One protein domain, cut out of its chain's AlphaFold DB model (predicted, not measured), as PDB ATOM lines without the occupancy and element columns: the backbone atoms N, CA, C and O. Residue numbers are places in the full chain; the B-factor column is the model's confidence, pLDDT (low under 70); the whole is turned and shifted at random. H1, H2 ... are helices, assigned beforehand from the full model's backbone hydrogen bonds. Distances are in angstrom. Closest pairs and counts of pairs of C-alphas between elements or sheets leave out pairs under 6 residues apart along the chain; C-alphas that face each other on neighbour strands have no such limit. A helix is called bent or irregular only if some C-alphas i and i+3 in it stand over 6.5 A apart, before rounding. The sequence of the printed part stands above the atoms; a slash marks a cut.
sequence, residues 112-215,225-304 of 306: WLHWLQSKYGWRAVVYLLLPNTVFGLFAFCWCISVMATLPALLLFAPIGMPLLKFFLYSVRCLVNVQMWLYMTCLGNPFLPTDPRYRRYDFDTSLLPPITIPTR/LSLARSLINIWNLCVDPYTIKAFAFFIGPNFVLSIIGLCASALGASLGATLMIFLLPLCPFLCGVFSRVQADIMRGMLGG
ATOM      1  N   TRP A 112     197.001 108.473 178.683       66.62
ATOM      2  CA  TRP A 112     196.059 109.312 179.420       66.62
ATOM      3  C   TRP A 112     195.080 108.525 180.314       66.62
ATOM      4  O   TRP A 112     194.844 108.943 181.446       66.62
ATOM      5  N   LEU A 113     194.539 107.384 179.860       74.06
ATOM      6  CA  LEU A 113     193.641 106.528 180.656       74.06
ATOM      7  C   LEU A 113     194.350 105.975 181.896       74.06
ATOM      8  O   LEU A 113     193.788 106.017 182.988       74.06
ATOM      9  N   HIS A 114     195.612 105.558 181.759       75.38
ATOM     10  CA  HIS A 114     196.436 105.127 182.892       75.38
ATOM     11  C   HIS A 114     196.596 106.240 183.950       75.38
ATOM     12  O   HIS A 114     196.563 105.971 185.151       75.38
ATOM     13  N   TRP A 115     196.726 107.508 183.538       70.88
ATOM     14  CA  TRP A 115     196.751 108.637 184.480       70.88
ATOM     15  C   TRP A 115     195.382 108.941 185.090       70.88
ATOM     16  O   TRP A 115     195.317 109.232 186.284       70.88
ATOM     17  N   LEU A 116     194.301 108.810 184.318       78.56
ATOM     18  CA  LEU A 116     192.930 108.961 184.809       78.56
ATOM     19  C   LEU A 116     192.557 107.880 185.840       78.56
ATOM     20  O   LEU A 116     191.821 108.156 186.780       78.56
ATOM     21  N   GLN A 117     193.094 106.666 185.708       82.19
ATOM     22  CA  GLN A 117     192.903 105.568 186.665       82.19
ATOM     23  C   GLN A 117     193.925 105.588 187.822       82.19
ATOM     24  O   GLN A 117     193.803 104.829 188.786       82.19
ATOM     25  N   SER A 118     194.934 106.466 187.773       81.06
ATOM     26  CA  SER A 118     196.000 106.508 188.776       81.06
ATOM     27  C   SER A 118     195.504 107.051 190.118       81.06
ATOM     28  O   SER A 118     195.353 108.262 190.310       81.06
ATOM     29  N   LYS A 119     195.353 106.157 191.105       85.69
ATOM     30  CA  LYS A 119     195.054 106.517 192.507       85.69
ATOM     31  C   LYS A 119     196.042 107.556 193.067       85.69
ATOM     32  O   LYS A 119     195.634 108.428 193.829       85.69
ATOM     33  N   TYR A 120     197.318 107.499 192.671       85.75
ATOM     34  CA  TYR A 120     198.327 108.491 193.069       85.75
ATOM     35  C   TYR A 120     198.069 109.866 192.434       85.75
ATOM     36  O   TYR A 120     198.123 110.875 193.134       85.75
ATOM     37  N   GLY A 121     197.742 109.916 191.136       85.31
ATOM     38  CA  GLY A 121     197.423 111.164 190.435       85.31
ATOM     39  C   GLY A 121     196.277 111.926 191.104       85.31
ATOM     40  O   GLY A 121     196.413 113.112 191.396       85.31
ATOM     41  N   TRP A 122     195.190 111.235 191.458       87.38
ATOM     42  CA  TRP A 122     194.062 111.850 192.168       87.38
ATOM     43  C   TRP A 122     194.382 112.269 193.605       87.38
ATOM     44  O   TRP A 122     193.956 113.343 194.028       87.38
ATOM     45  N   ARG A 123     195.190 111.499 194.349       88.62
ATOM     46  CA  ARG A 123     195.700 111.950 195.658       88.62
ATOM     47  C   ARG A 123     196.545 113.222 195.522       88.62
ATOM     48  O   ARG A 123     196.394 114.129 196.336       88.62
ATOM     49  N   ALA A 124     197.361 113.327 194.469       87.12
ATOM     50  CA  ALA A 124     198.126 114.534 194.158       87.12
ATOM     51  C   ALA A 124     197.226 115.734 193.832       87.12
ATOM     52  O   ALA A 124     197.504 116.829 194.312       87.12
ATOM     53  N   VAL A 125     196.126 115.534 193.095       86.38
ATOM     54  CA  VAL A 125     195.105 116.576 192.862       86.38
ATOM     55  C   VAL A 125     194.508 117.058 194.187       86.38
ATOM     56  O   VAL A 125     194.508 118.258 194.450       86.38
ATOM     57  N   VAL A 126     194.061 116.143 195.054       88.00
ATOM     58  CA  VAL A 126     193.452 116.491 196.352       88.00
ATOM     59  C   VAL A 126     194.445 117.221 197.263       88.00
ATOM     60  O   VAL A 126     194.103 118.264 197.819       88.00
ATOM     61  N   TYR A 127     195.683 116.728 197.383       88.06
ATOM     62  CA  TYR A 127     196.731 117.374 198.181       88.06
ATOM     63  C   TYR A 127     197.082 118.779 197.660       88.06
ATOM     64  O   TYR A 127     197.211 119.715 198.453       88.06
ATOM     65  N   LEU A 128     197.221 118.944 196.338       84.31
ATOM     66  CA  LEU A 128     197.590 120.228 195.740       84.31
ATOM     67  C   LEU A 128     196.445 121.252 195.781       84.31
ATOM     68  O   LEU A 128     196.712 122.430 195.997       84.31
ATOM     69  N   LEU A 129     195.187 120.824 195.628       82.69
ATOM     70  CA  LEU A 129     194.032 121.725 195.699       82.69
ATOM     71  C   LEU A 129     193.661 122.123 197.132       82.69
ATOM     72  O   LEU A 129     193.292 123.276 197.344       82.69
ATOM     73  N   LEU A 130     193.748 121.203 198.100       85.50
ATOM     74  CA  LEU A 130     193.311 121.442 199.480       85.50
ATOM     75  C   LEU A 130     194.497 121.837 200.398       85.50
ATOM     76  O   LEU A 130     194.707 123.045 200.550       85.50
ATOM     77  N   PRO A 131     195.312 120.920 200.977       86.12
ATOM     78  CA  PRO A 131     196.472 121.285 201.800       86.12
ATOM     79  C   PRO A 131     197.387 122.353 201.193       86.12
ATOM     80  O   PRO A 131     197.695 123.343 201.855       86.12
ATOM     81  N   ASN A 132     197.829 122.181 199.943       83.56
ATOM     82  CA  ASN A 132     198.863 123.045 199.371       83.56
ATOM     83  C   ASN A 132     198.352 124.474 199.099       83.56
ATOM     84  O   ASN A 132     199.108 125.429 199.275       83.56
ATOM     85  N   THR A 133     197.069 124.647 198.761       80.75
ATOM     86  CA  THR A 133     196.430 125.974 198.669       80.75
ATOM     87  C   THR A 133     196.347 126.653 200.035       80.75
ATOM     88  O   THR A 133     196.669 127.836 200.147       80.75
ATOM     89  N   VAL A 134     195.980 125.915 201.091       86.00
ATOM     90  CA  VAL A 134     195.953 126.447 202.467       86.00
ATOM     91  C   VAL A 134     197.356 126.873 202.912       86.00
ATOM     92  O   VAL A 134     197.515 127.971 203.445       86.00
ATOM     93  N   PHE A 135     198.389 126.073 202.622       86.50
ATOM     94  CA  PHE A 135     199.781 126.460 202.872       86.50
ATOM     95  C   PHE A 135     200.225 127.669 202.042       86.50
ATOM     96  O   PHE A 135     200.914 128.531 202.579       86.50
ATOM     97  N   GLY A 136     199.806 127.788 200.779       82.44
ATOM     98  CA  GLY A 136     200.095 128.954 199.937       82.44
ATOM     99  C   GLY A 136     199.463 130.249 200.456       82.44
ATOM    100  O   GLY A 136     200.145 131.271 200.545       82.44
ATOM    101  N   LEU A 137     198.192 130.201 200.871       83.12
ATOM    102  CA  LEU A 137     197.511 131.328 201.519       83.12
ATOM    103  C   LEU A 137     198.182 131.699 202.846       83.12
ATOM    104  O   LEU A 137     198.431 132.877 203.106       83.12
ATOM    105  N   PHE A 138     198.533 130.701 203.663       85.31
ATOM    106  CA  PHE A 138     199.254 130.939 204.908       85.31
ATOM    107  C   PHE A 138     200.629 131.571 204.647       85.31
ATOM    108  O   PHE A 138     200.968 132.556 205.295       85.31
ATOM    109  N   ALA A 139     201.400 131.061 203.680       84.88
ATOM    110  CA  ALA A 139     202.704 131.606 203.303       84.88
ATOM    111  C   ALA A 139     202.606 133.073 202.857       84.88
ATOM    112  O   ALA A 139     203.422 133.895 203.270       84.88
ATOM    113  N   PHE A 140     201.571 133.430 202.092       83.31
ATOM    114  CA  PHE A 140     201.312 134.812 201.693       83.31
ATOM    115  C   PHE A 140     201.041 135.730 202.904       83.31
ATOM    116  O   PHE A 140     201.713 136.751 203.073       83.31
ATOM    117  N   CYS A 141     200.128 135.338 203.800       85.94
ATOM    118  CA  CYS A 141     199.836 136.087 205.031       85.94
ATOM    119  C   CYS A 141     201.043 136.164 205.986       85.94
ATOM    120  O   CYS A 141     201.265 137.187 206.643       85.94
ATOM    121  N   TRP A 142     201.849 135.102 206.047       87.06
ATOM    122  CA  TRP A 142     203.082 135.032 206.827       87.06
ATOM    123  C   TRP A 142     204.131 136.016 206.289       87.06
ATOM    124  O   TRP A 142     204.686 136.784 207.072       87.06
ATOM    125  N   CYS A 143     204.324 136.096 204.966       85.50
ATOM    126  CA  CYS A 143     205.220 137.076 204.343       85.50
ATOM    127  C   CYS A 143     204.823 138.522 204.680       85.50
ATOM    128  O   CYS A 143     205.684 139.316 205.059       85.50
ATOM    129  N   ILE A 144     203.527 138.860 204.620       87.06
ATOM    130  CA  ILE A 144     203.025 140.187 205.026       87.06
ATOM    131  C   ILE A 144     203.333 140.453 206.509       87.06
ATOM    132  O   ILE A 144     203.809 141.531 206.866       87.06
ATOM    133  N   SER A 145     203.120 139.454 207.368       87.50
ATOM    134  CA  SER A 145     203.357 139.558 208.814       87.50
ATOM    135  C   SER A 145     204.840 139.765 209.160       87.50
ATOM    136  O   SER A 145     205.174 140.580 210.024       87.50
ATOM    137  N   VAL A 146     205.746 139.086 208.451       87.56
ATOM    138  CA  VAL A 146     207.201 139.270 208.587       87.56
ATOM    139  C   VAL A 146     207.623 140.662 208.114       87.56
ATOM    140  O   VAL A 146     208.345 141.360 208.827       87.56
ATOM    141  N   MET A 147     207.106 141.122 206.969       87.31
ATOM    142  CA  MET A 147     207.365 142.476 206.462       87.31
ATOM    143  C   MET A 147     206.860 143.572 207.412       87.31
ATOM    144  O   MET A 147     207.505 144.609 207.523       87.31
ATOM    145  N   ALA A 148     205.761 143.342 208.139       87.56
ATOM    146  CA  ALA A 148     205.259 144.267 209.161       87.56
ATOM    147  C   ALA A 148     206.067 144.227 210.476       87.56
ATOM    148  O   ALA A 148     206.187 145.244 211.163       87.56
ATOM    149  N   THR A 149     206.656 143.081 210.833       87.12
ATOM    150  CA  THR A 149     207.441 142.942 212.074       87.12
ATOM    151  C   THR A 149     208.908 143.340 211.952       87.12
ATOM    152  O   THR A 149     209.514 143.680 212.967       87.12
ATOM    153  N   LEU A 150     209.461 143.424 210.739       85.75
ATOM    154  CA  LEU A 150     210.772 144.038 210.485       85.75
ATOM    155  C   LEU A 150     210.840 145.509 210.974       85.75
ATOM    156  O   LEU A 150     211.711 145.812 211.791       85.75
ATOM    157  N   PRO A 151     209.906 146.414 210.609       88.25
ATOM    158  CA  PRO A 151     209.795 147.742 211.220       88.25
ATOM    159  C   PRO A 151     209.590 147.712 212.740       88.25
ATOM    160  O   PRO A 151     210.192 148.512 213.453       88.25
ATOM    161  N   ALA A 152     208.789 146.776 213.263       84.25
ATOM    162  CA  ALA A 152     208.564 146.658 214.707       84.25
ATOM    163  C   ALA A 152     209.841 146.267 215.478       84.25
ATOM    164  O   ALA A 152     210.041 146.730 216.598       84.25
ATOM    165  N   LEU A 153     210.734 145.473 214.876       86.31
ATOM    166  CA  LEU A 153     212.061 145.163 215.419       86.31
ATOM    167  C   LEU A 153     212.983 146.388 215.445       86.31
ATOM    168  O   LEU A 153     213.714 146.562 216.418       86.31
ATOM    169  N   LEU A 154     212.927 147.236 214.414       87.81
ATOM    170  CA  LEU A 154     213.721 148.467 214.337       87.81
ATOM    171  C   LEU A 154     213.237 149.539 215.328       87.81
ATOM    172  O   LEU A 154     214.056 150.216 215.941       87.81
ATOM    173  N   LEU A 155     211.918 149.682 215.502       91.69
ATOM    174  CA  LEU A 155     211.315 150.684 216.390       91.69
ATOM    175  C   LEU A 155     211.267 150.232 217.860       91.69
ATOM    176  O   LEU A 155     211.508 151.029 218.762       91.69
ATOM    177  N   PHE A 156     210.961 148.956 218.108       90.69
ATOM    178  CA  PHE A 156     210.752 148.387 219.442       90.69
ATOM    179  C   PHE A 156     211.386 146.994 219.550       90.69
ATOM    180  O   PHE A 156     210.699 145.977 219.696       90.69
ATOM    181  N   ALA A 157     212.721 146.948 219.548       83.75
ATOM    182  CA  ALA A 157     213.499 145.711 219.665       83.75
ATOM    183  C   ALA A 157     213.015 144.720 220.758       83.75
ATOM    184  O   ALA A 157     212.964 143.525 220.457       83.75
ATOM    185  N   PRO A 158     212.592 145.138 221.978       85.50
ATOM    186  CA  PRO A 158     212.074 144.210 222.994       85.50
ATOM    187  C   PRO A 158     210.837 143.409 222.558       85.50
ATOM    188  O   PRO A 158     210.651 142.288 223.022       85.50
ATOM    189  N   ILE A 159     210.012 143.966 221.665       87.94
ATOM    190  CA  ILE A 159     208.786 143.342 221.141       87.94
ATOM    191  C   ILE A 159     209.073 142.641 219.806       87.94
ATOM    192  O   ILE A 159     208.621 141.518 219.580       87.94
ATOM    193  N   GLY A 160     209.870 143.256 218.928       87.00
ATOM    194  CA  GLY A 160     210.194 142.670 217.626       87.00
ATOM    195  C   GLY A 160     211.085 141.425 217.697       87.00
ATOM    196  O   GLY A 160     210.914 140.522 216.883       87.00
ATOM    197  N   MET A 161     211.994 141.313 218.675       86.81
ATOM    198  CA  MET A 161     212.847 140.122 218.836       86.81
ATOM    199  C   MET A 161     212.057 138.824 219.101       86.81
ATOM    200  O   MET A 161     212.277 137.856 218.368       86.81
ATOM    201  N   PRO A 162     211.155 138.742 220.106       88.75
ATOM    202  CA  PRO A 162     210.361 137.533 220.320       88.75
ATOM    203  C   PRO A 162     209.410 137.249 219.151       88.75
ATOM    204  O   PRO A 162     209.225 136.081 218.814       88.75
ATOM    205  N   LEU A 163     208.878 138.283 218.480       88.69
ATOM    206  CA  LEU A 163     208.073 138.113 217.264       88.69
ATOM    207  C   LEU A 163     208.887 137.486 216.124       88.69
ATOM    208  O   LEU A 163     208.486 136.453 215.595       88.69
ATOM    209  N   LEU A 164     210.058 138.035 215.781       88.44
ATOM    210  CA  LEU A 164     210.921 137.475 214.733       88.44
ATOM    211  C   LEU A 164     211.341 136.033 215.060       88.44
ATOM    212  O   LEU A 164     211.294 135.159 214.196       88.44
ATOM    213  N   LYS A 165     211.675 135.753 216.325       87.25
ATOM    214  CA  LYS A 165     211.984 134.395 216.789       87.25
ATOM    215  C   LYS A 165     210.787 133.442 216.635       87.25
ATOM    216  O   LYS A 165     210.974 132.306 216.206       87.25
ATOM    217  N   PHE A 166     209.566 133.902 216.917       89.94
ATOM    218  CA  PHE A 166     208.340 133.144 216.654       89.94
ATOM    219  C   PHE A 166     208.127 132.887 215.151       89.94
ATOM    220  O   PHE A 166     207.798 131.763 214.779       89.94
ATOM    221  N   PHE A 167     208.380 133.865 214.271       89.06
ATOM    222  CA  PHE A 167     208.306 133.658 212.815       89.06
ATOM    223  C   PHE A 167     209.313 132.613 212.311       89.06
ATOM    224  O   PHE A 167     208.944 131.737 211.530       89.06
ATOM    225  N   LEU A 168     210.556 132.641 212.801       88.12
ATOM    226  CA  LEU A 168     211.591 131.669 212.422       88.12
ATOM    227  C   LEU A 168     211.245 130.235 212.859       88.12
ATOM    228  O   LEU A 168     211.459 129.291 212.100       88.12
ATOM    229  N   TYR A 169     210.659 130.047 214.046       89.44
ATOM    230  CA  TYR A 169     210.170 128.723 214.447       89.44
ATOM    231  C   TYR A 169     208.876 128.319 213.737       89.44
ATOM    232  O   TYR A 169     208.704 127.134 213.446       89.44
ATOM    233  N   SER A 170     207.981 129.263 213.424       90.62
ATOM    234  CA  SER A 170     206.734 128.933 212.729       90.62
ATOM    235  C   SER A 170     206.996 128.421 211.315       90.62
ATOM    236  O   SER A 170     206.414 127.401 210.963       90.62
ATOM    237  N   VAL A 171     207.933 129.000 210.549       88.19
ATOM    238  CA  VAL A 171     208.282 128.466 209.214       88.19
ATOM    239  C   VAL A 171     208.904 127.065 209.285       88.19
ATOM    240  O   VAL A 171     208.501 126.190 208.522       88.19
ATOM    241  N   ARG A 172     209.799 126.796 210.250       88.31
ATOM    242  CA  ARG A 172     210.340 125.439 210.488       88.31
ATOM    243  C   ARG A 172     209.231 124.433 210.825       88.31
ATOM    244  O   ARG A 172     209.188 123.340 210.267       88.31
ATOM    245  N   CYS A 173     208.311 124.818 211.711       88.69
ATOM    246  CA  CYS A 173     207.165 123.995 212.095       88.69
ATOM    247  C   CYS A 173     206.243 123.714 210.897       88.69
ATOM    248  O   CYS A 173     205.934 122.560 210.619       88.69
ATOM    249  N   LEU A 174     205.870 124.751 210.140       88.62
ATOM    250  CA  LEU A 174     205.004 124.648 208.963       88.62
ATOM    251  C   LEU A 174     205.596 123.750 207.882       88.62
ATOM    252  O   LEU A 174     204.859 122.959 207.302       88.62
ATOM    253  N   VAL A 175     206.909 123.815 207.641       87.88
ATOM    254  CA  VAL A 175     207.566 122.906 206.694       87.88
ATOM    255  C   VAL A 175     207.524 121.463 207.180       87.88
ATOM    256  O   VAL A 175     207.178 120.591 206.391       87.88
ATOM    257  N   ASN A 176     207.782 121.195 208.464       87.81
ATOM    258  CA  ASN A 176     207.659 119.836 208.998       87.81
ATOM    259  C   ASN A 176     206.206 119.319 208.929       87.81
ATOM    260  O   ASN A 176     205.998 118.159 208.577       87.81
ATOM    261  N   VAL A 177     205.196 120.168 209.167       89.25
ATOM    262  CA  VAL A 177     203.774 119.804 208.995       89.25
ATOM    263  C   VAL A 177     203.417 119.590 207.515       89.25
ATOM    264  O   VAL A 177     202.714 118.633 207.203       89.25
ATOM    265  N   GLN A 178     203.921 120.419 206.593       87.31
ATOM    266  CA  GLN A 178     203.703 120.253 205.149       87.31
ATOM    267  C   GLN A 178     204.381 118.977 204.623       87.31
ATOM    268  O   GLN A 178     203.776 118.247 203.843       87.31
ATOM    269  N   MET A 179     205.600 118.668 205.080       86.69
ATOM    270  CA  MET A 179     206.294 117.411 204.776       86.69
ATOM    271  C   MET A 179     205.540 116.200 205.328       86.69
ATOM    272  O   MET A 179     205.326 115.238 204.596       86.69
ATOM    273  N   TRP A 180     205.082 116.256 206.582       86.81
ATOM    274  CA  TRP A 180     204.280 115.188 207.179       86.81
ATOM    275  C   TRP A 180     202.979 114.950 206.394       86.81
ATOM    276  O   TRP A 180     202.741 113.831 205.944       86.81
ATOM    277  N   LEU A 181     202.198 116.005 206.118       87.88
ATOM    278  CA  LEU A 181     200.973 115.908 205.313       87.88
ATOM    279  C   LEU A 181     201.235 115.393 203.895       87.88
ATOM    280  O   LEU A 181     200.453 114.587 203.397       87.88
ATOM    281  N   TYR A 182     202.325 115.811 203.248       87.62
ATOM    282  CA  TYR A 182     202.718 115.283 201.940       87.62
ATOM    283  C   TYR A 182     202.892 113.757 201.999       87.62
ATOM    284  O   TYR A 182     202.287 113.041 201.196       87.62
ATOM    285  N   MET A 183     203.652 113.248 202.978       84.31
ATOM    286  CA  MET A 183     203.883 111.807 203.124       84.31
ATOM    287  C   MET A 183     202.588 111.054 203.456       84.31
ATOM    288  O   MET A 183     202.302 110.037 202.826       84.31
ATOM    289  N   THR A 184     201.768 111.566 204.380       84.88
ATOM    290  CA  THR A 184     200.509 110.922 204.790       84.88
ATOM    291  C   THR A 184     199.444 110.931 203.687       84.88
ATOM    292  O   THR A 184     198.738 109.938 203.516       84.88
ATOM    293  N   CYS A 185     199.309 112.016 202.917       84.38
ATOM    294  CA  CYS A 185     198.277 112.130 201.881       84.38
ATOM    295  C   CYS A 185     198.641 111.414 200.569       84.38
ATOM    296  O   CYS A 185     197.748 110.910 199.884       84.38
ATOM    297  N   LEU A 186     199.924 111.390 200.193       83.94
ATOM    298  CA  LEU A 186     200.364 110.885 198.887       83.94
ATOM    299  C   LEU A 186     200.978 109.490 198.969       83.94
ATOM    300  O   LEU A 186     200.691 108.650 198.111       83.94
ATOM    301  N   GLY A 187     201.772 109.232 200.010       80.12
ATOM    302  CA  GLY A 187     202.584 108.027 200.128       80.12
ATOM    303  C   GLY A 187     203.618 107.896 199.003       80.12
ATOM    304  O   GLY A 187     203.960 108.860 198.312       80.12
ATOM    305  N   ASN A 188     204.117 106.677 198.809       79.69
ATOM    306  CA  ASN A 188     205.088 106.382 197.763       79.69
ATOM    307  C   ASN A 188     204.394 106.282 196.379       79.69
ATOM    308  O   ASN A 188     203.464 105.488 196.232       79.69
ATOM    309  N   PRO A 189     204.823 107.038 195.344       77.88
ATOM    310  CA  PRO A 189     204.291 106.920 193.980       77.88
ATOM    311  C   PRO A 189     204.632 105.612 193.253       77.88
ATOM    312  O   PRO A 189     204.156 105.414 192.133       77.88
ATOM    313  N   PHE A 190     205.485 104.763 193.827       79.31
ATOM    314  CA  PHE A 190     205.948 103.513 193.227       79.31
ATOM    315  C   PHE A 190     205.480 102.301 194.043       79.31
ATOM    316  O   PHE A 190     205.170 102.414 195.226       79.31
ATOM    317  N   LEU A 191     205.436 101.129 193.406       77.00
ATOM    318  CA  LEU A 191     205.189  99.850 194.083       77.00
ATOM    319  C   LEU A 191     206.480  99.346 194.755       77.00
ATOM    320  O   LEU A 191     207.551  99.628 194.218       77.00
ATOM    321  N   PRO A 192     206.418  98.554 195.847       78.56
ATOM    322  CA  PRO A 192     207.606  98.023 196.539       78.56
ATOM    323  C   PRO A 192     208.596  97.251 195.652       78.56
ATOM    324  O   PRO A 192     209.776  97.149 195.977       78.56
ATOM    325  N   THR A 193     208.120  96.717 194.524       75.56
ATOM    326  CA  THR A 193     208.899  95.987 193.516       75.56
ATOM    327  C   THR A 193     209.665  96.884 192.535       75.56
ATOM    328  O   THR A 193     210.565  96.403 191.849       75.56
ATOM    329  N   ASP A 194     209.348  98.180 192.447       75.31
ATOM    330  CA  ASP A 194     210.063  99.132 191.591       75.31
ATOM    331  C   ASP A 194     211.368  99.575 192.286       75.31
ATOM    332  O   ASP A 194     211.318 100.035 193.430       75.31
ATOM    333  N   PRO A 195     212.543  99.536 191.629       76.88
ATOM    334  CA  PRO A 195     213.799  99.998 192.231       76.88
ATOM    335  C   PRO A 195     213.763 101.472 192.674       76.88
ATOM    336  O   PRO A 195     214.545 101.886 193.532       76.88
ATOM    337  N   ARG A 196     212.842 102.281 192.131       76.81
ATOM    338  CA  ARG A 196     212.618 103.670 192.553       76.81
ATOM    339  C   ARG A 196     211.902 103.772 193.899       76.81
ATOM    340  O   ARG A 196     212.034 104.820 194.524       76.81
ATOM    341  N   TYR A 197     211.222 102.725 194.379       76.56
ATOM    342  CA  TYR A 197     210.484 102.732 195.647       76.56
ATOM    343  C   TYR A 197     211.331 103.256 196.805       76.56
ATOM    344  O   TYR A 197     210.981 104.272 197.400       76.56
ATOM    345  N   ARG A 198     212.508 102.654 197.039       74.81
ATOM    346  CA  ARG A 198     213.439 103.041 198.119       74.81
ATOM    347  C   ARG A 198     213.900 104.496 198.052       74.81
ATOM    348  O   ARG A 198     214.309 105.053 199.060       74.81
ATOM    349  N   ARG A 199     213.856 105.129 196.874       71.31
ATOM    350  CA  ARG A 199     214.186 106.553 196.735       71.31
ATOM    351  C   ARG A 199     213.078 107.431 197.326       71.31
ATOM    352  O   ARG A 199     213.374 108.527 197.795       71.31
ATOM    353  N   TYR A 200     211.817 106.999 197.237       70.25
ATOM    354  CA  TYR A 200     210.597 107.706 197.669       70.25
ATOM    355  C   TYR A 200     210.060 107.239 199.030       70.25
ATOM    356  O   TYR A 200     209.064 107.781 199.500       70.25
ATOM    357  N   ASP A 201     210.731 106.280 199.660       71.31
ATOM    358  CA  ASP A 201     210.401 105.761 200.981       71.31
ATOM    359  C   ASP A 201     211.010 106.680 202.056       71.31
ATOM    360  O   ASP A 201     212.198 106.595 202.374       71.31
ATOM    361  N   PHE A 202     210.214 107.639 202.541       67.12
ATOM    362  CA  PHE A 202     210.620 108.607 203.562       67.12
ATOM    363  C   PHE A 202     209.949 108.316 204.889       67.12
ATOM    364  O   PHE A 202     208.739 108.490 205.030       67.12
ATOM    365  N   ASP A 203     210.759 107.966 205.881       66.38
ATOM    366  CA  ASP A 203     210.314 107.959 207.264       66.38
ATOM    367  C   ASP A 203     210.261 109.395 207.816       66.38
ATOM    368  O   ASP A 203     211.171 110.207 207.621       66.38
ATOM    369  N   THR A 204     209.182 109.698 208.536       62.94
ATOM    370  CA  THR A 204     208.976 110.963 209.250       62.94
ATOM    371  C   THR A 204     209.974 111.146 210.397       62.94
ATOM    372  O   THR A 204     210.231 112.284 210.793       62.94
ATOM    373  N   SER A 205     210.613 110.064 210.865       62.09
ATOM    374  CA  SER A 205     211.735 110.111 211.817       62.09
ATOM    375  C   SER A 205     212.958 110.897 211.316       62.09
ATOM    376  O   SER A 205     213.774 111.343 212.123       62.09
ATOM    377  N   LEU A 206     213.077 111.118 209.999       67.50
ATOM    378  CA  LEU A 206     214.171 111.871 209.375       67.50
ATOM    379  C   LEU A 206     213.956 113.397 209.371       67.50
ATOM    380  O   LEU A 206     214.814 114.128 208.872       67.50
ATOM    381  N   LEU A 207     212.828 113.898 209.891       70.50
ATOM    382  CA  LEU A 207     212.556 115.335 209.963       70.50
ATOM    383  C   LEU A 207     213.483 116.020 210.991       70.50
ATOM    384  O   LEU A 207     213.513 115.618 212.156       70.50
ATOM    385  N   PRO A 208     214.222 117.079 210.610       70.00
ATOM    386  CA  PRO A 208     215.139 117.753 211.521       70.00
ATOM    387  C   PRO A 208     214.394 118.485 212.657       70.00
ATOM    388  O   PRO A 208     213.275 118.980 212.466       70.00
ATOM    389  N   PRO A 209     215.015 118.592 213.849       72.38
ATOM    390  CA  PRO A 209     214.385 119.171 215.028       72.38
ATOM    391  C   PRO A 209     214.107 120.669 214.854       72.38
ATOM    392  O   PRO A 209     215.003 121.469 214.586       72.38
ATOM    393  N   ILE A 210     212.858 121.070 215.106       73.31
ATOM    394  CA  ILE A 210     212.381 122.456 214.960       73.31
ATOM    395  C   ILE A 210     213.189 123.428 215.841       73.31
ATOM    396  O   ILE A 210     213.480 124.551 215.429       73.31
ATOM    397  N   THR A 211     213.558 123.005 217.051       63.06
ATOM    398  CA  THR A 211     214.086 123.868 218.121       63.06
ATOM    399  C   THR A 211     215.598 124.091 218.089       63.06
ATOM    400  O   THR A 211     216.061 125.087 218.648       63.06
ATOM    401  N   ILE A 212     216.364 123.204 217.447       62.22
ATOM    402  CA  ILE A 212     217.832 123.175 217.523       62.22
ATOM    403  C   ILE A 212     218.429 123.805 216.244       62.22
ATOM    404  O   ILE A 212     217.976 123.482 215.142       62.22
ATOM    405  N   PRO A 213     219.406 124.729 216.332       58.25
ATOM    406  CA  PRO A 213     220.181 125.169 215.169       58.25
ATOM    407  C   PRO A 213     221.165 124.067 214.737       58.25
ATOM    408  O   PRO A 213     221.801 123.442 215.584       58.25
ATOM    409  N   THR A 214     221.307 123.812 213.431       58.81
ATOM    410  CA  THR A 214     222.109 122.679 212.924       58.81
ATOM    411  C   THR A 214     223.607 122.877 213.164       58.81
ATOM    412  O   THR A 214     224.338 121.913 213.378       58.81
ATOM    413  N   ARG A 215     224.075 124.131 213.200       58.62
ATOM    414  CA  ARG A 215     225.360 124.456 213.828       58.62
ATOM    415  C   ARG A 215     225.159 124.518 215.336       58.62
ATOM    416  O   ARG A 215     224.411 125.375 215.809       58.62
ATOM    417  N   LEU A 225     225.299 140.256 228.266       70.06
ATOM    418  CA  LEU A 225     223.945 140.848 228.329       70.06
ATOM    419  C   LEU A 225     222.893 139.978 227.604       70.06
ATOM    420  O   LEU A 225     223.125 139.512 226.486       70.06
ATOM    421  N   SER A 226     221.714 139.787 228.209       77.06
ATOM    422  CA  SER A 226     220.663 138.880 227.702       77.06
ATOM    423  C   SER A 226     220.190 139.218 226.281       77.06
ATOM    424  O   SER A 226     219.966 138.319 225.470       77.06
ATOM    425  N   LEU A 227     220.106 140.512 225.958       77.06
ATOM    426  CA  LEU A 227     219.693 141.013 224.647       77.06
ATOM    427  C   LEU A 227     220.689 140.626 223.542       77.06
ATOM    428  O   LEU A 227     220.272 140.148 222.490       77.06
ATOM    429  N   ALA A 228     221.996 140.735 223.803       78.56
ATOM    430  CA  ALA A 228     223.033 140.335 222.850       78.56
ATOM    431  C   ALA A 228     222.980 138.825 222.558       78.56
ATOM    432  O   ALA A 228     223.028 138.422 221.397       78.56
ATOM    433  N   ARG A 229     222.776 137.983 223.586       78.12
ATOM    434  CA  ARG A 229     222.580 136.531 223.393       78.12
ATOM    435  C   ARG A 229     221.334 136.224 222.557       78.12
ATOM    436  O   ARG A 229     221.364 135.308 221.739       78.12
ATOM    437  N   SER A 230     220.250 136.981 222.747       79.56
ATOM    438  CA  SER A 230     219.020 136.828 221.960       79.56
ATOM    439  C   SER A 230     219.247 137.164 220.483       79.56
ATOM    440  O   SER A 230     218.867 136.374 219.619       79.56
ATOM    441  N   LEU A 231     219.938 138.272 220.188       82.62
ATOM    442  CA  LEU A 231     220.295 138.660 218.818       82.62
ATOM    443  C   LEU A 231     221.225 137.639 218.147       82.62
ATOM    444  O   LEU A 231     220.965 137.259 217.011       82.62
ATOM    445  N   ILE A 232     222.246 137.135 218.850       82.88
ATOM    446  CA  ILE A 232     223.138 136.078 218.335       82.88
ATOM    447  C   ILE A 232     222.351 134.790 218.043       82.88
ATOM    448  O   ILE A 232     222.564 134.155 217.015       82.88
ATOM    449  N   ASN A 233     221.401 134.414 218.905       82.75
ATOM    450  CA  ASN A 233     220.545 133.246 218.682       82.75
ATOM    451  C   ASN A 233     219.631 133.436 217.453       82.75
ATOM    452  O   ASN A 233     219.565 132.556 216.601       82.75
ATOM    453  N   ILE A 234     218.988 134.602 217.316       84.81
ATOM    454  CA  ILE A 234     218.177 134.950 216.136       84.81
ATOM    455  C   ILE A 234     219.037 134.944 214.862       84.81
ATOM    456  O   ILE A 234     218.628 134.365 213.864       84.81
ATOM    457  N   TRP A 235     220.243 135.514 214.901       85.81
ATOM    458  CA  TRP A 235     221.186 135.485 213.782       85.81
ATOM    459  C   TRP A 235     221.566 134.054 213.384       85.81
ATOM    460  O   TRP A 235     221.467 133.693 212.212       85.81
ATOM    461  N   ASN A 236     221.914 133.212 214.361       85.00
ATOM    462  CA  ASN A 236     222.224 131.803 214.129       85.00
ATOM    463  C   ASN A 236     221.021 131.037 213.553       85.00
ATOM    464  O   ASN A 236     221.220 130.193 212.687       85.00
ATOM    465  N   LEU A 237     219.788 131.351 213.974       84.50
ATOM    466  CA  LEU A 237     218.551 130.815 213.390       84.50
ATOM    467  C   LEU A 237     218.313 131.307 211.950       84.50
ATOM    468  O   LEU A 237     217.872 130.521 211.121       84.50
ATOM    469  N   CYS A 238     218.610 132.569 211.629       86.06
ATOM    470  CA  CYS A 238     218.462 133.113 210.274       86.06
ATOM    471  C   CYS A 238     219.480 132.532 209.279       86.06
ATOM    472  O   CYS A 238     219.137 132.279 208.128       86.06
ATOM    473  N   VAL A 239     220.732 132.342 209.715       87.38
ATOM    474  CA  VAL A 239     221.843 131.846 208.878       87.38
ATOM    475  C   VAL A 239     221.910 130.308 208.857       87.38
ATOM    476  O   VAL A 239     222.652 129.714 208.074       87.38
ATOM    477  N   ASP A 240     221.116 129.638 209.692       85.75
ATOM    478  CA  ASP A 240     221.001 128.185 209.729       85.75
ATOM    479  C   ASP A 240     220.558 127.609 208.361       85.75
ATOM    480  O   ASP A 240     219.480 127.956 207.862       85.75
ATOM    481  N   PRO A 241     221.340 126.693 207.747       84.44
ATOM    482  CA  PRO A 241     221.054 126.191 206.403       84.44
ATOM    483  C   PRO A 241     219.692 125.510 206.262       84.44
ATOM    484  O   PRO A 241     219.068 125.626 205.207       84.44
ATOM    485  N   TYR A 242     219.209 124.814 207.298       84.69
ATOM    486  CA  TYR A 242     217.875 124.213 207.272       84.69
ATOM    487  C   TYR A 242     216.780 125.286 207.259       84.69
ATOM    488  O   TYR A 242     215.816 125.150 206.514       84.69
ATOM    489  N   THR A 243     216.950 126.390 207.987       86.81
ATOM    490  CA  THR A 243     215.987 127.507 208.014       86.81
ATOM    491  C   THR A 243     215.921 128.233 206.673       86.81
ATOM    492  O   THR A 243     214.826 128.497 206.178       86.81
ATOM    493  N   ILE A 244     217.071 128.474 206.032       86.62
ATOM    494  CA  ILE A 244     217.134 129.054 204.680       86.62
ATOM    495  C   ILE A 244     216.455 128.122 203.662       86.62
ATOM    496  O   ILE A 244     215.634 128.567 202.858       86.62
ATOM    497  N   LYS A 245     216.740 126.813 203.723       86.44
ATOM    498  CA  LYS A 245     216.093 125.796 202.877       86.44
ATOM    499  C   LYS A 245     214.582 125.715 203.126       86.44
ATOM    500  O   LYS A 245     213.822 125.656 202.165       86.44
ATOM    501  N   ALA A 246     214.150 125.755 204.385       86.56
ATOM    502  CA  ALA A 246     212.744 125.747 204.780       86.56
ATOM    503  C   ALA A 246     212.006 126.984 204.259       86.56
ATOM    504  O   ALA A 246     210.930 126.845 203.691       86.56
ATOM    505  N   PHE A 247     212.607 128.171 204.355       86.38
ATOM    506  CA  PHE A 247     212.064 129.395 203.767       86.38
ATOM    507  C   PHE A 247     211.926 129.278 202.238       86.38
ATOM    508  O   PHE A 247     210.850 129.525 201.693       86.38
ATOM    509  N   ALA A 248     212.982 128.833 201.547       86.00
ATOM    510  CA  ALA A 248     212.974 128.661 200.093       86.00
ATOM    511  C   ALA A 248     211.932 127.629 199.619       86.00
ATOM    512  O   ALA A 248     211.254 127.856 198.618       86.00
ATOM    513  N   PHE A 249     211.769 126.524 200.353       85.38
ATOM    514  CA  PHE A 249     210.775 125.484 200.078       85.38
ATOM    515  C   PHE A 249     209.339 125.903 200.423       85.38
ATOM    516  O   PHE A 249     208.411 125.587 199.681       85.38
ATOM    517  N   PHE A 250     209.142 126.618 201.532       83.00
ATOM    518  CA  PHE A 250     207.814 127.041 201.964       83.00
ATOM    519  C   PHE A 250     207.261 128.178 201.109       83.00
ATOM    520  O   PHE A 250     206.058 128.235 200.874       83.00
ATOM    521  N   ILE A 251     208.123 129.082 200.636       80.88
ATOM    522  CA  ILE A 251     207.692 130.234 199.841       80.88
ATOM    523  C   ILE A 251     207.772 129.929 198.349       80.88
ATOM    524  O   ILE A 251     206.767 130.093 197.673       80.88
ATOM    525  N   GLY A 252     208.902 129.448 197.820       78.44
ATOM    526  CA  GLY A 252     209.109 129.305 196.371       78.44
ATOM    527  C   GLY A 252     208.048 128.428 195.684       78.44
ATOM    528  O   GLY A 252     207.221 128.956 194.940       78.44
ATOM    529  N   PRO A 253     208.022 127.108 195.950       78.38
ATOM    530  CA  PRO A 253     206.994 126.194 195.456       78.38
ATOM    531  C   PRO A 253     205.557 126.658 195.718       78.38
ATOM    532  O   PRO A 253     204.771 126.717 194.778       78.38
ATOM    533  N   ASN A 254     205.197 127.018 196.956       78.94
ATOM    534  CA  ASN A 254     203.806 127.354 197.283       78.94
ATOM    535  C   ASN A 254     203.344 128.670 196.624       78.94
ATOM    536  O   ASN A 254     202.191 128.754 196.208       78.94
ATOM    537  N   PHE A 255     204.223 129.668 196.477       73.94
ATOM    538  CA  PHE A 255     203.927 130.934 195.793       73.94
ATOM    539  C   PHE A 255     203.819 130.755 194.273       73.94
ATOM    540  O   PHE A 255     202.879 131.243 193.652       73.94
ATOM    541  N   VAL A 256     204.739 130.003 193.658       75.81
ATOM    542  CA  VAL A 256     204.670 129.706 192.217       75.81
ATOM    543  C   VAL A 256     203.421 128.878 191.895       75.81
ATOM    544  O   VAL A 256     202.701 129.199 190.950       75.81
ATOM    545  N   LEU A 257     203.113 127.857 192.703       72.31
ATOM    546  CA  LEU A 257     201.911 127.040 192.529       72.31
ATOM    547  C   LEU A 257     200.620 127.829 192.785       72.31
ATOM    548  O   LEU A 257     199.645 127.599 192.073       72.31
ATOM    549  N   SER A 258     200.593 128.776 193.732       71.75
ATOM    550  CA  SER A 258     199.405 129.613 193.959       71.75
ATOM    551  C   SER A 258     199.151 130.585 192.803       71.75
ATOM    552  O   SER A 258     198.001 130.728 192.389       71.75
ATOM    553  N   ILE A 259     200.199 131.173 192.209       75.19
ATOM    554  CA  ILE A 259     200.080 131.995 190.994       75.19
ATOM    555  C   ILE A 259     199.575 131.151 189.818       75.19
ATOM    556  O   ILE A 259     198.605 131.537 189.167       75.19
ATOM    557  N   ILE A 260     200.183 129.985 189.565       76.81
ATOM    558  CA  ILE A 260     199.755 129.083 188.483       76.81
ATOM    559  C   ILE A 260     198.299 128.645 188.694       76.81
ATOM    560  O   ILE A 260     197.515 128.682 187.748       76.81
ATOM    561  N   GLY A 261     197.920 128.287 189.925       73.06
ATOM    562  CA  GLY A 261     196.552 127.911 190.283       73.06
ATOM    563  C   GLY A 261     195.544 129.039 190.054       73.06
ATOM    564  O   GLY A 261     194.492 128.797 189.468       73.06
ATOM    565  N   LEU A 262     195.884 130.277 190.429       71.69
ATOM    566  CA  LEU A 262     195.031 131.451 190.231       71.69
ATOM    567  C   LEU A 262     194.880 131.807 188.740       71.69
ATOM    568  O   LEU A 262     193.771 132.074 188.270       71.69
ATOM    569  N   CYS A 263     195.966 131.747 187.964       77.75
ATOM    570  CA  CYS A 263     195.911 131.909 186.510       77.75
ATOM    571  C   CYS A 263     195.071 130.803 185.848       77.75
ATOM    572  O   CYS A 263     194.232 131.096 184.996       77.75
ATOM    573  N   ALA A 264     195.243 129.546 186.267       74.62
ATOM    574  CA  ALA A 264     194.460 128.418 185.770       74.62
ATOM    575  C   ALA A 264     192.970 128.538 186.135       74.62
ATOM    576  O   ALA A 264     192.122 128.251 185.293       74.62
ATOM    577  N   SER A 265     192.627 129.021 187.337       74.38
ATOM    578  CA  SER A 265     191.229 129.255 187.720       74.38
ATOM    579  C   SER A 265     190.591 130.388 186.915       74.38
ATOM    580  O   SER A 265     189.439 130.266 186.507       74.38
ATOM    581  N   ALA A 266     191.339 131.460 186.626       77.12
ATOM    582  CA  ALA A 266     190.860 132.567 185.797       77.12
ATOM    583  C   ALA A 266     190.627 132.143 184.333       77.12
ATOM    584  O   ALA A 266     189.603 132.494 183.748       77.12
ATOM    585  N   LEU A 267     191.533 131.338 183.762       77.31
ATOM    586  CA  LEU A 267     191.361 130.737 182.433       77.31
ATOM    587  C   LEU A 267     190.211 129.717 182.405       77.31
ATOM    588  O   LEU A 267     189.439 129.678 181.454       77.31
ATOM    589  N   GLY A 268     190.054 128.916 183.459       75.19
ATOM    590  CA  GLY A 268     188.938 127.980 183.587       75.19
ATOM    591  C   GLY A 268     187.579 128.684 183.648       75.19
ATOM    592  O   GLY A 268     186.629 128.250 182.998       75.19
ATOM    593  N   ALA A 269     187.498 129.805 184.372       76.19
ATOM    594  CA  ALA A 269     186.292 130.625 184.457       76.19
ATOM    595  C   ALA A 269     185.925 131.299 183.121       76.19
ATOM    596  O   ALA A 269     184.739 131.459 182.837       76.19
ATOM    597  N   SER A 270     186.908 131.667 182.287       80.00
ATOM    598  CA  SER A 270     186.657 132.299 180.982       80.00
ATOM    599  C   SER A 270     186.411 131.308 179.837       80.00
ATOM    600  O   SER A 270     185.717 131.655 178.884       80.00
ATOM    601  N   LEU A 271     186.939 130.080 179.922       79.69
ATOM    602  CA  LEU A 271     186.818 129.049 178.877       79.69
ATOM    603  C   LEU A 271     185.639 128.074 179.081       79.69
ATOM    604  O   LEU A 271     185.287 127.333 178.161       79.69
ATOM    605  N   GLY A 272     185.001 128.092 180.254       80.75
ATOM    606  CA  GLY A 272     183.749 127.383 180.525       80.75
ATOM    607  C   GLY A 272     183.873 125.874 180.788       80.75
ATOM    608  O   GLY A 272     184.924 125.248 180.637       80.75
ATOM    609  N   ALA A 273     182.752 125.271 181.198       75.19
ATOM    610  CA  ALA A 273     182.702 123.892 181.697       75.19
ATOM    611  C   ALA A 273     183.137 122.834 180.665       75.19
ATOM    612  O   ALA A 273     183.783 121.852 181.026       75.19
ATOM    613  N   THR A 274     182.838 123.036 179.378       77.44
ATOM    614  CA  THR A 274     183.186 122.082 178.314       77.44
ATOM    615  C   THR A 274     184.698 121.889 178.198       77.44
ATOM    616  O   THR A 274     185.168 120.762 178.061       77.44
ATOM    617  N   LEU A 275     185.474 122.971 178.314       77.38
ATOM    618  CA  LEU A 275     186.932 122.904 178.234       77.38
ATOM    619  C   LEU A 275     187.544 122.303 179.513       77.38
ATOM    620  O   LEU A 275     188.548 121.599 179.430       77.38
ATOM    621  N   MET A 276     186.899 122.468 180.675       74.94
ATOM    622  CA  MET A 276     187.296 121.757 181.897       74.94
ATOM    623  C   MET A 276     187.172 120.233 181.777       74.94
ATOM    624  O   MET A 276     188.045 119.526 182.272       74.94
ATOM    625  N   ILE A 277     186.151 119.715 181.081       79.06
ATOM    626  CA  ILE A 277     186.001 118.267 180.850       79.06
ATOM    627  C   ILE A 277     187.171 117.727 180.009       79.06
ATOM    628  O   ILE A 277     187.744 116.694 180.350       79.06
ATOM    629  N   PHE A 278     187.595 118.454 178.969       79.81
ATOM    630  CA  PHE A 278     188.769 118.081 178.164       79.81
ATOM    631  C   PHE A 278     190.102 118.195 178.925       79.81
ATOM    632  O   PHE A 278     191.023 117.424 178.655       79.81
ATOM    633  N   LEU A 279     190.219 119.117 179.888       79.25
ATOM    634  CA  LEU A 279     191.408 119.258 180.740       79.25
ATOM    635  C   LEU A 279     191.428 118.308 181.950       79.25
ATOM    636  O   LEU A 279     192.477 118.146 182.577       79.25
ATOM    637  N   LEU A 280     190.313 117.649 182.273       80.06
ATOM    638  CA  LEU A 280     190.205 116.724 183.402       80.06
ATOM    639  C   LEU A 280     191.295 115.625 183.426       80.06
ATOM    640  O   LEU A 280     191.905 115.472 184.482       80.06
ATOM    641  N   PRO A 281     191.636 114.910 182.327       79.31
ATOM    642  CA  PRO A 281     192.749 113.946 182.320       79.31
ATOM    643  C   PRO A 281     194.142 114.586 182.458       79.31
ATOM    644  O   PRO A 281     195.077 113.931 182.921       79.31
ATOM    645  N   LEU A 282     194.301 115.862 182.091       82.94
ATOM    646  CA  LEU A 282     195.569 116.584 182.228       82.94
ATOM    647  C   LEU A 282     195.859 116.945 183.697       82.94
ATOM    648  O   LEU A 282     197.020 116.992 184.102       82.94
ATOM    649  N   CYS A 283     194.816 117.147 184.507       83.56
ATOM    650  CA  CYS A 283     194.929 117.507 185.921       83.56
ATOM    651  C   CYS A 283     195.699 116.469 186.776       83.56
ATOM    652  O   CYS A 283     196.738 116.841 187.327       83.56
ATOM    653  N   PRO A 284     195.315 115.173 186.858       84.75
ATOM    654  CA  PRO A 284     196.052 114.178 187.645       84.75
ATOM    655  C   PRO A 284     197.454 113.901 187.094       84.75
ATOM    656  O   PRO A 284     198.354 113.585 187.874       84.75
ATOM    657  N   PHE A 285     197.678 114.073 185.784       84.62
ATOM    658  CA  PHE A 285     199.016 114.012 185.199       84.62
ATOM    659  C   PHE A 285     199.910 115.149 185.716       84.62
ATOM    660  O   PHE A 285     200.957 114.882 186.310       84.62
ATOM    661  N   LEU A 286     199.490 116.410 185.555       84.88
ATOM    662  CA  LEU A 286     200.265 117.570 186.005       84.88
ATOM    663  C   LEU A 286     200.477 117.551 187.523       84.88
ATOM    664  O   LEU A 286     201.602 117.733 187.982       84.88
ATOM    665  N   CYS A 287     199.441 117.251 188.310       85.81
ATOM    666  CA  CYS A 287     199.554 117.108 189.762       85.81
ATOM    667  C   CYS A 287     200.507 115.965 190.166       85.81
ATOM    668  O   CYS A 287     201.316 116.115 191.088       85.81
ATOM    669  N   GLY A 288     200.483 114.841 189.443       84.56
ATOM    670  CA  GLY A 288     201.425 113.733 189.617       84.56
ATOM    671  C   GLY A 288     202.879 114.093 189.278       84.56
ATOM    672  O   GLY A 288     203.800 113.568 189.904       84.56
ATOM    673  N   VAL A 289     203.104 115.014 188.336       86.06
ATOM    674  CA  VAL A 289     204.435 115.567 188.027       86.06
ATOM    675  C   VAL A 289     204.873 116.571 189.099       86.06
ATOM    676  O   VAL A 289     205.973 116.435 189.636       86.06
ATOM    677  N   PHE A 290     204.016 117.527 189.473       85.81
ATOM    678  CA  PHE A 290     204.329 118.532 190.497       85.81
ATOM    679  C   PHE A 290     204.622 117.913 191.866       85.81
ATOM    680  O   PHE A 290     205.592 118.311 192.504       85.81
ATOM    681  N   SER A 291     203.860 116.900 192.294       85.56
ATOM    682  CA  SER A 291     204.143 116.184 193.549       85.56
ATOM    683  C   SER A 291     205.516 115.502 193.529       85.56
ATOM    684  O   SER A 291     206.286 115.655 194.471       85.56
ATOM    685  N   ARG A 292     205.899 114.840 192.426       86.00
ATOM    686  CA  ARG A 292     207.245 114.251 192.275       86.00
ATOM    687  C   ARG A 292     208.356 115.300 192.365       86.00
ATOM    688  O   ARG A 292     209.331 115.071 193.074       86.00
ATOM    689  N   VAL A 293     208.185 116.455 191.715       86.25
ATOM    690  CA  VAL A 293     209.121 117.589 191.835       86.25
ATOM    691  C   VAL A 293     209.183 118.090 193.283       86.25
ATOM    692  O   VAL A 293     210.274 118.288 193.812       86.25
ATOM    693  N   GLN A 294     208.041 118.225 193.964       85.38
ATOM    694  CA  GLN A 294     207.980 118.629 195.372       85.38
ATOM    695  C   GLN A 294     208.709 117.625 196.284       85.38
ATOM    696  O   GLN A 294     209.477 118.055 197.144       85.38
ATOM    697  N   ALA A 295     208.577 116.314 196.047       84.25
ATOM    698  CA  ALA A 295     209.333 115.278 196.756       84.25
ATOM    699  C   ALA A 295     210.851 115.356 196.505       84.25
ATOM    700  O   ALA A 295     211.632 115.188 197.441       84.25
ATOM    701  N   ASP A 296     211.296 115.630 195.274       84.12
ATOM    702  CA  ASP A 296     212.723 115.837 194.981       84.12
ATOM    703  C   ASP A 296     213.281 117.112 195.654       84.12
ATOM    704  O   ASP A 296     214.426 117.110 196.111       84.12
ATOM    705  N   ILE A 297     212.479 118.171 195.821       83.50
ATOM    706  CA  ILE A 297     212.896 119.355 196.595       83.50
ATOM    707  C   ILE A 297     212.921 119.044 198.103       83.50
ATOM    708  O   ILE A 297     213.893 119.392 198.778       83.50
ATOM    709  N   MET A 298     211.921 118.325 198.636       82.31
ATOM    710  CA  MET A 298     211.922 117.850 200.030       82.31
ATOM    711  C   MET A 298     213.156 116.981 200.334       82.31
ATOM    712  O   MET A 298     213.789 117.151 201.376       82.31
ATOM    713  N   ARG A 299     213.578 116.120 199.396       79.19
ATOM    714  CA  ARG A 299     214.865 115.405 199.478       79.19
ATOM    715  C   ARG A 299     216.056 116.343 199.561       79.19
ATOM    716  O   ARG A 299     216.917 116.133 200.407       79.19
ATOM    717  N   GLY A 300     216.125 117.354 198.694       79.25
ATOM    718  CA  GLY A 300     217.213 118.337 198.697       79.25
ATOM    719  C   GLY A 300     217.328 119.095 200.026       79.25
ATOM    720  O   GLY A 300     218.430 119.463 200.444       79.25
ATOM    721  N   MET A 301     216.208 119.263 200.737       77.50
ATOM    722  CA  MET A 301     216.223 119.766 202.107       77.50
ATOM    723  C   MET A 301     216.886 118.787 203.083       77.50
ATOM    724  O   MET A 301     217.890 119.148 203.697       77.50
ATOM    725  N   LEU A 302     216.342 117.568 203.193       74.19
ATOM    726  CA  LEU A 302     216.731 116.553 204.188       74.19
ATOM    727  C   LEU A 302     218.115 115.928 203.924       74.19
ATOM    728  O   LEU A 302     218.830 115.546 204.846       74.19
ATOM    729  N   GLY A 303     218.511 115.817 202.655       64.19
ATOM    730  CA  GLY A 303     219.766 115.188 202.232       64.19
ATOM    731  C   GLY A 303     221.010 116.055 202.437       64.19
ATOM    732  O   GLY A 303     222.119 115.548 202.326       64.19
ATOM    733  N   GLY A 304     220.839 117.346 202.741       51.34
ATOM    734  CA  GLY A 304     221.937 118.279 203.015       51.34
ATOM    735  C   GLY A 304     221.975 118.755 204.468       51.34
ATOM    736  O   GLY A 304     222.249 119.934 204.701       51.34
TER     737      GLY A 304
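What this domain is: This is residues 112 to 215 and 225 to 304 of the 306 residues of an uncharacterized protein of Bifiguratus adelaidae (UniProt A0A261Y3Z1). Two layers of helices cross face to face: in one the hairpin of H3 and H4, with short H2 beside residues 182 to 186 of H4, and over it H7 and H8, which frame an open triangle, H7 kinking sharply near residue 273 and turning back to H8. H1 sits at one end, H6 at the other, and residues 269 to 274 of H7 stick out at a corner. The 184 printed residues hold eight named helices, H1 to H8, and no named strand: all helix. The whole is only just loose, close to compact, with a radius of gyration of the C-alphas of 19.5 A and spans of 66 by 44 by 18 A.

Where its parts are: H1, residues 112 to 116, begins at C-alpha 112 (196.059, 109.312, 179.420). H2 is 119 to 129, H3 131 to 155, 36.0 A, and H4 157 to 186, 42.6 A. H5 is 197 to 200, H6 226 to 239. H7, 241 to 279, is irregular: C-alphas 270 and 273 are 9.3 A apart, and it has a kink of 126 degrees near 273. H8, 282 to 302, 30.5 A, ends at C-alpha 302 (216.731, 116.553, 204.188).

How they stand to each other: The hub is H4, which touches H2, H3, H6 and H7. H3 and H4 form a hairpin at a shallow tilt of 12 degrees, closest C-alphas Leu 153 and Gly 160, 3.8 A. H3 touches H7 at a steep tilt of 47 degrees, Gly 136 to Asn 254, 4.8 A between closest C-alphas. H2 and H8 are about perpendicular at 77 degrees. H1, H2 and H6 have every O i to N i+4 pair within hydrogen-bond range; H3 has 19 of 21, H4 24 of 26, H7 30 of 35, H8 16 of 17, and H5 is too short for one.

The domain as a whole: The C-alphas of Leu 225 and Thr 274 are farthest apart, 67.2 A. Residues 216 to 224 are not printed, with 21.9 A between C-alphas 215 and 225. Of the links printed whole, none is long. pLDDT is under 70 at residues 112, 202 to 206, 211 to 215 and 303 to 304.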